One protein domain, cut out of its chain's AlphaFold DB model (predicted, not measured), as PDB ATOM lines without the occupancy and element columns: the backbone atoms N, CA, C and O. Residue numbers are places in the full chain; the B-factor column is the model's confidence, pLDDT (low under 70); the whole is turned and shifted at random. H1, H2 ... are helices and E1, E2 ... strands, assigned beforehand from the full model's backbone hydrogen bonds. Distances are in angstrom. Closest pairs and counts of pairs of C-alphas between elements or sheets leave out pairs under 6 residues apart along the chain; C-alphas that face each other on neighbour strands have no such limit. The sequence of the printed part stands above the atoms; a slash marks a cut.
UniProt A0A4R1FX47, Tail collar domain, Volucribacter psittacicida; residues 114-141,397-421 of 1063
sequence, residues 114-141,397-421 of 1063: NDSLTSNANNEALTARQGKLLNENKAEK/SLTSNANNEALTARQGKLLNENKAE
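Overview. This is residues 114 to 141 and 397 to 421 of the 1063 residues of the protein "Tail collar domain" of Volucribacter psittacicida (UniProt A0A4R1FX47). Two short helices, H1 and H2, lie side by side and run the same way, and each is led in by a three-residue strand, E1 before H1 and E2 before H2, with the two strands coming close at the end where the helices begin. Beyond E1, residues 114 to 123 make a loop at one end of the long axis, and the tails after the helices, residues 137 to 141 and 418 to 421, make the other end, where a short antiparallel pairing ties residues 139 to 140 to residues 419 to 420. The printed part has 53 residues, in the order E1, H1, E2, H2, with a cut between H1 and E2. The class is mixed, helices and strands, with under half of the residues, 24 of 53, in named elements. The whole is compact, with a radius of gyration of the C-alphas of 10.7 A, and only just elongated, spanning 31 by 20 by 18 A.

Arrangement. E1, residues 124 to 126, and H1, residues 128 to 136, meet only through their link, which is tight, with one residue between them. E2, residues 405 to 407, and H2, residues 409 to 417, likewise meet only through a tight link of one residue. H1 and H2 touch, their closest C-alphas being those of Asn 135 and Leu 415, 6.4 A apart. They stand at a shallow tilt of 10 degrees and run the same way, with their centres 11.2 A apart. The closest C-alphas of E1 and E2 are those of Leu 126 and Ala 406, 5.5 A apart, but each of these strands pairs with no named strand. The closest C-alphas of H1 and E2 are those of Ala 128 and Leu 407, 4.5 A apart. E1 and H2 are apart. In H1 and H2 every O i to N i+4 pair is within hydrogen-bond range.

Along the chain. E1 begins at C-alpha 124, at (34.317, 44.073, 13.459), and measures 6.8 A from first to last C-alpha, from Glu 124 to Leu 126. H1 runs 12.4 A from C-alpha 128, at (39.507, 47.597, 2.208), to C-alpha 136. E2 covers 6.7 A from Glu 405 to Leu 407. H2 covers 12.1 A from Ala 409 to Glu 417, and its last C-alpha is at (29.174, 37.439, -7.769).

Size, cuts and confidence. The two C-alphas farthest apart are those of Asn 123 and Lys 141, at 31.4 A. Residues 142 to 396 are not printed, and C-alphas 141 and 397 are 17.0 A apart across this cut, which lies in the link from H1 to E2. Of the links that are printed whole, E1 to H1 and E2 to H2, none is long. The mean pLDDT of the printed part is 82.1, and the model's confidence is low, under 70, in residues 137 to 141 and 417 to 421, of which 417 belongs to H2.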
ATOM      1  N   ASN A 114      38.967  45.156  11.156       94.38
ATOM      2  CA  ASN A 114      39.599  43.845  11.172       94.38
ATOM      3  C   ASN A 114      40.397  43.655   9.881       94.38
ATOM      4  O   ASN A 114      39.848  43.609   8.779       94.38
ATOM      5  N   ASP A 115      41.717  43.593  10.031       94.38
ATOM      6  CA  ASP A 115      42.685  43.600   8.934       94.38
ATOM      7  C   ASP A 115      43.269  42.195   8.690       94.38
ATOM      8  O   ASP A 115      44.447  42.053   8.361       94.38
ATOM      9  N   SER A 116      42.437  41.155   8.857       90.19
ATOM     10  CA  SER A 116      42.739  39.742   8.582       90.19
ATOM     11  C   SER A 116      41.581  39.030   7.865       90.19
ATOM     12  O   SER A 116      40.416  39.292   8.152       90.19
ATOM     13  N   LEU A 117      41.905  38.075   6.985       87.62
ATOM     14  CA  LEU A 117      40.942  37.162   6.345       87.62
ATOM     15  C   LEU A 117      40.680  35.870   7.150       87.62
ATOM     16  O   LEU A 117      39.871  35.052   6.728       87.62
ATOM     17  N   THR A 118      41.353  35.662   8.289       87.75
ATOM     18  CA  THR A 118      41.220  34.442   9.121       87.75
ATOM     19  C   THR A 118      40.340  34.613  10.363       87.75
ATOM     20  O   THR A 118      40.123  33.654  11.101       87.75
ATOM     21  N   SER A 119      39.858  35.828  10.630       89.31
ATOM     22  CA  SER A 119      39.056  36.142  11.818       89.31
ATOM     23  C   SER A 119      37.573  35.815  11.610       89.31
ATOM     24  O   SER A 119      37.034  35.983  10.518       89.31
ATOM     25  N   ASN A 120      36.910  35.379  12.681       87.38
ATOM     26  CA  ASN A 120      35.484  35.042  12.734       87.38
ATOM     27  C   ASN A 120      34.646  36.057  13.543       87.38
ATOM     28  O   ASN A 120      33.496  35.772  13.884       87.38
ATOM     29  N   ALA A 121      35.209  37.226  13.872       90.44
ATOM     30  CA  ALA A 121      34.516  38.267  14.629       90.44
ATOM     31  C   ALA A 121      33.305  38.827  13.855       90.44
ATOM     32  O   ALA A 121      33.418  39.204  12.690       90.44
ATOM     33  N   ASN A 122      32.150  38.917  14.520       89.19
ATOM     34  CA  ASN A 122      30.879  39.382  13.940       89.19
ATOM     35  C   ASN A 122      30.516  40.837  14.312       89.19
ATOM     36  O   ASN A 122      29.448  41.325  13.948       89.19
ATOM     37  N   ASN A 123      31.399  41.516  15.044       91.56
ATOM     38  CA  ASN A 123      31.278  42.891  15.534       91.56
ATOM     39  C   ASN A 123      32.444  43.794  15.069       91.56
ATOM     40  O   ASN A 123      32.621  44.904  15.570       91.56
ATOM     41  N   GLU A 124      33.235  43.324  14.102       94.44
ATOM     42  CA  GLU A 124      34.317  44.073  13.459       94.44
ATOM     43  C   GLU A 124      34.100  44.116  11.940       94.44
ATOM     44  O   GLU A 124      33.515  43.202  11.360       94.44
ATOM     45  N   ALA A 125      34.575  45.173  11.278       94.19
ATOM     46  CA  ALA A 125      34.409  45.363   9.837       94.19
ATOM     47  C   ALA A 125      35.707  45.060   9.067       94.19
ATOM     48  O   ALA A 125      36.772  45.567   9.420       94.19
ATOM     49  N   LEU A 126      35.615  44.265   7.996       93.38
ATOM     50  CA  LEU A 126      36.759  43.907   7.148       93.38
ATOM     51  C   LEU A 126      37.365  45.150   6.474       93.38
ATOM     52  O   LEU A 126      36.636  45.959   5.894       93.38
ATOM     53  N   THR A 127      38.690  45.288   6.502       96.12
ATOM     54  CA  THR A 127      39.380  46.402   5.834       96.12
ATOM     55  C   THR A 127      39.310  46.328   4.307       96.12
ATOM     56  O   THR A 127      39.272  45.254   3.699       96.12
ATOM     57  N   ALA A 128      39.385  47.493   3.661       92.88
ATOM     58  CA  ALA A 128      39.507  47.597   2.208       92.88
ATOM     59  C   ALA A 128      40.745  46.843   1.675       92.88
ATOM     60  O   ALA A 128      40.656  46.170   0.649       92.88
ATOM     61  N   ARG A 129      41.864  46.881   2.418       92.31
ATOM     62  CA  ARG A 129      43.100  46.130   2.134       92.31
ATOM     63  C   ARG A 129      42.876  44.622   2.011       92.31
ATOM     64  O   ARG A 129      43.402  44.002   1.090       92.31
ATOM     65  N   GLN A 130      42.096  44.027   2.911       92.25
ATOM     66  CA  GLN A 130      41.793  42.596   2.846       92.25
ATOM     67  C   GLN A 130      40.745  42.274   1.772       92.25
ATOM     68  O   GLN A 130      40.831  41.232   1.125       92.25
ATOM     69  N   GLY A 131      39.820  43.201   1.497       89.31
ATOM     70  CA  GLY A 131      38.950  43.134   0.319       89.31
ATOM     71  C   GLY A 131      39.728  43.096  -1.000       89.31
ATOM     72  O   GLY A 131      39.422  42.289  -1.874       89.31
ATOM     73  N   LYS A 132      40.785  43.908  -1.120       88.44
ATOM     74  CA  LYS A 132      41.727  43.861  -2.242       88.44
ATOM     75  C   LYS A 132      42.456  42.518  -2.328       88.44
ATOM     76  O   LYS A 132      42.481  41.932  -3.402       88.44
ATOM     77  N   LEU A 133      42.998  41.995  -1.228       85.81
ATOM     78  CA  LEU A 133      43.685  40.698  -1.257       85.81
ATOM     79  C   LEU A 133      42.738  39.566  -1.708       85.81
ATOM     80  O   LEU A 133      43.106  38.719  -2.519       85.81
ATOM     81  N   LEU A 134      41.480  39.592  -1.256       82.25
ATOM     82  CA  LEU A 134      40.435  38.669  -1.713       82.25
ATOM     83  C   LEU A 134      40.048  38.878  -3.194       82.25
ATOM     84  O   LEU A 134      39.614  37.931  -3.850       82.25
ATOM     85  N   ASN A 135      40.226  40.088  -3.731       79.25
ATOM     86  CA  ASN A 135      40.064  40.392  -5.153       79.25
ATOM     87  C   ASN A 135      41.205  39.831  -6.006       79.25
ATOM     88  O   ASN A 135      40.948  39.272  -7.068       79.25
ATOM     89  N   GLU A 136      42.448  39.997  -5.556       78.56
ATOM     90  CA  GLU A 136      43.661  39.547  -6.253       78.56
ATOM     91  C   GLU A 136      43.740  38.011  -6.307       78.56
ATOM     92  O   GLU A 136      44.165  37.447  -7.312       78.56
ATOM     93  N   ASN A 137      43.214  37.331  -5.283       68.88
ATOM     94  CA  ASN A 137      43.152  35.868  -5.187       68.88
ATOM     95  C   ASN A 137      42.015  35.204  -5.999       68.88
ATOM     96  O   ASN A 137      41.762  34.012  -5.830       68.88
ATOM     97  N   LYS A 138      41.296  35.941  -6.856       59.06
ATOM     98  CA  LYS A 138      40.165  35.426  -7.652       59.06
ATOM     99  C   LYS A 138      40.207  35.971  -9.092       59.06
ATOM    100  O   LYS A 138      40.446  37.165  -9.285       59.06
ATOM    101  N   ALA A 139      39.921  35.152 -10.109       46.56
ATOM    102  CA  ALA A 139      39.919  35.601 -11.511       46.56
ATOM    103  C   ALA A 139      38.565  36.198 -11.951       46.56
ATOM    104  O   ALA A 139      37.521  35.936 -11.357       46.56
ATOM    105  N   GLU A 140      38.592  37.083 -12.948       49.88
ATOM    106  CA  GLU A 140      37.430  37.871 -13.384       49.88
ATOM    107  C   GLU A 140      36.517  37.093 -14.338       49.88
ATOM    108  O   GLU A 140      36.987  36.442 -15.269       49.88
ATOM    109  N   LYS A 141      35.198  37.195 -14.131       35.88
ATOM    110  CA  LYS A 141      34.191  36.724 -15.086       35.88
ATOM    111  C   LYS A 141      33.978  37.801 -16.158       35.88
ATOM    112  O   LYS A 141      33.378  38.837 -15.882       35.88
ATOM    113  N   SER A 397      35.833  50.171  -3.455       87.81
ATOM    114  CA  SER A 397      36.831  49.688  -4.415       87.81
ATOM    115  C   SER A 397      37.602  48.476  -3.878       87.81
ATOM    116  O   SER A 397      37.848  48.339  -2.681       87.81
ATOM    117  N   LEU A 398      38.043  47.626  -4.805       86.88
ATOM    118  CA  LEU A 398      38.819  46.409  -4.568       86.88
ATOM    119  C   LEU A 398      40.314  46.559  -4.906       86.88
ATOM    120  O   LEU A 398      41.018  45.567  -5.075       86.88
ATOM    121  N   THR A 399      40.803  47.797  -5.030       87.06
ATOM    122  CA  THR A 399      42.214  48.118  -5.327       87.06
ATOM    123  C   THR A 399      42.925  48.863  -4.193       87.06
ATOM    124  O   THR A 399      44.123  49.144  -4.282       87.06
ATOM    125  N   SER A 400      42.206  49.173  -3.111       90.12
ATOM    126  CA  SER A 400      42.713  49.952  -1.980       90.12
ATOM    127  C   SER A 400      43.618  49.131  -1.062       90.12
ATOM    128  O   SER A 400      43.293  48.006  -0.701       90.12
ATOM    129  N   ASN A 401      44.724  49.729  -0.614       89.19
ATOM    130  CA  ASN A 401      45.575  49.181   0.449       89.19
ATOM    131  C   ASN A 401      45.178  49.698   1.851       89.19
ATOM    132  O   ASN A 401      45.903  49.456   2.815       89.19
ATOM    133  N   ALA A 402      44.074  50.446   1.982       93.56
ATOM    134  CA  ALA A 402      43.687  51.098   3.231       93.56
ATOM    135  C   ALA A 402      43.247  50.091   4.311       93.56
ATOM    136  O   ALA A 402      42.324  49.300   4.106       93.56
ATOM    137  N   ASN A 403      43.878  50.164   5.485       90.38
ATOM    138  CA  ASN A 403      43.505  49.414   6.691       90.38
ATOM    139  C   ASN A 403      42.677  50.244   7.698       90.38
ATOM    140  O   ASN A 403      42.323  49.751   8.765       90.38
ATOM    141  N   ASN A 404      42.363  51.495   7.350       91.56
ATOM    142  CA  ASN A 404      41.552  52.450   8.112       91.56
ATOM    143  C   ASN A 404      40.196  52.765   7.439       91.56
ATOM    144  O   ASN A 404      39.496  53.698   7.833       91.56
ATOM    145  N   GLU A 405      39.819  51.983   6.425       95.38
ATOM    146  CA  GLU A 405      38.528  52.040   5.736       95.38
ATOM    147  C   GLU A 405      37.938  50.626   5.662       95.38
ATOM    148  O   GLU A 405      38.675  49.662   5.439       95.38
ATOM    149  N   ALA A 406      36.621  50.494   5.837       95.62
ATOM    150  CA  ALA A 406      35.922  49.210   5.744       95.62
ATOM    151  C   ALA A 406      35.473  48.934   4.306       95.62
ATOM    152  O   ALA A 406      35.013  49.845   3.620       95.62
ATOM    153  N   LEU A 407      35.541  47.684   3.853       94.06
ATOM    154  CA  LEU A 407      34.991  47.290   2.557       94.06
ATOM    155  C   LEU A 407      33.456  47.439   2.551       94.06
ATOM    156  O   LEU A 407      32.790  47.053   3.512       94.06
ATOM    157  N   THR A 408      32.864  47.970   1.476       92.88
ATOM    158  CA  THR A 408      31.396  47.989   1.352       92.88
ATOM    159  C   THR A 408      30.816  46.578   1.238       92.88
ATOM    160  O   THR A 408      31.379  45.696   0.589       92.88
ATOM    161  N   ALA A 409      29.599  46.393   1.759       87.19
ATOM    162  CA  ALA A 409      28.813  45.185   1.502       87.19
ATOM    163  C   ALA A 409      28.583  44.951  -0.006       87.19
ATOM    164  O   ALA A 409      28.533  43.805  -0.444       87.19
ATOM    165  N   ARG A 410      28.515  46.023  -0.817       85.88
ATOM    166  CA  ARG A 410      28.456  45.939  -2.285       85.88
ATOM    167  C   ARG A 410      29.701  45.270  -2.860       85.88
ATOM    168  O   ARG A 410      29.552  44.349  -3.647       85.88
ATOM    169  N   GLN A 411      30.906  45.683  -2.465       86.62
ATOM    170  CA  GLN A 411      32.135  45.063  -2.965       86.62
ATOM    171  C   GLN A 411      32.366  43.662  -2.391       86.62
ATOM    172  O   GLN A 411      32.791  42.777  -3.125       86.62
ATOM    173  N   GLY A 412      31.997  43.408  -1.130       85.12
ATOM    174  CA  GLY A 412      31.959  42.045  -0.582       85.12
ATOM    175  C   GLY A 412      31.026  41.118  -1.375       85.12
ATOM    176  O   GLY A 412      31.375  39.974  -1.659       85.12
ATOM    177  N   LYS A 413      29.873  41.638  -1.813       81.50
ATOM    178  CA  LYS A 413      28.928  40.938  -2.687       81.50
ATOM    179  C   LYS A 413      29.462  40.777  -4.121       81.50
ATOM    180  O   LYS A 413      29.391  39.680  -4.656       81.50
ATOM    181  N   LEU A 414      30.093  41.792  -4.716       77.44
ATOM    182  CA  LEU A 414      30.712  41.693  -6.050       77.44
ATOM    183  C   LEU A 414      31.893  40.709  -6.084       77.44
ATOM    184  O   LEU A 414      32.038  39.971  -7.052       77.44
ATOM    185  N   LEU A 415      32.688  40.612  -5.013       76.50
ATOM    186  CA  LEU A 415      33.696  39.553  -4.837       76.50
ATOM    187  C   LEU A 415      33.099  38.140  -4.796       76.50
ATOM    188  O   LEU A 415      33.819  37.160  -5.014       76.50
ATOM    189  N   ASN A 416      31.816  38.027  -4.462       72.38
ATOM    190  CA  ASN A 416      31.062  36.780  -4.442       72.38
ATOM    191  C   ASN A 416      30.339  36.508  -5.776       72.38
ATOM    192  O   ASN A 416      30.149  35.350  -6.123       72.38
ATOM    193  N   GLU A 417      29.962  37.548  -6.527       69.75
ATOM    194  CA  GLU A 417      29.174  37.439  -7.769       69.75
ATOM    195  C   GLU A 417      30.011  37.465  -9.064       69.75
ATOM    196  O   GLU A 417      29.667  36.777 -10.023       69.75
ATOM    197  N   ASN A 418      31.119  38.215  -9.116       58.50
ATOM    198  CA  ASN A 418      31.812  38.546 -10.376       58.50
ATOM    199  C   ASN A 418      33.054  37.693 -10.689       58.50
ATOM    200  O   ASN A 418      33.785  38.016 -11.631       58.50
ATOM    201  N   LYS A 419      33.364  36.660  -9.895       54.84
ATOM    202  CA  LYS A 419      34.661  35.970  -9.987       54.84
ATOM    203  C   LYS A 419      34.575  34.443  -9.944       54.84
ATOM    204  O   LYS A 419      33.945  33.878  -9.055       54.84
ATOM    205  N   ALA A 420      35.262  33.806 -10.891       52.16
ATOM    206  CA  ALA A 420      35.382  32.358 -11.089       52.16
ATOM    207  C   ALA A 420      36.852  31.996 -11.394       52.16
ATOM    208  O   ALA A 420      37.690  32.888 -11.510       52.16
ATOM    209  N   GLU A 421      37.200  30.711 -11.503       46.12
ATOM    210  CA  GLU A 421      38.563  30.291 -11.876       46.12
ATOM    211  C   GLU A 421      38.870  30.559 -13.371       46.12
ATOM    212  O   GLU A 421      37.969  30.695 -14.197       46.12
TER     213      GLU A 421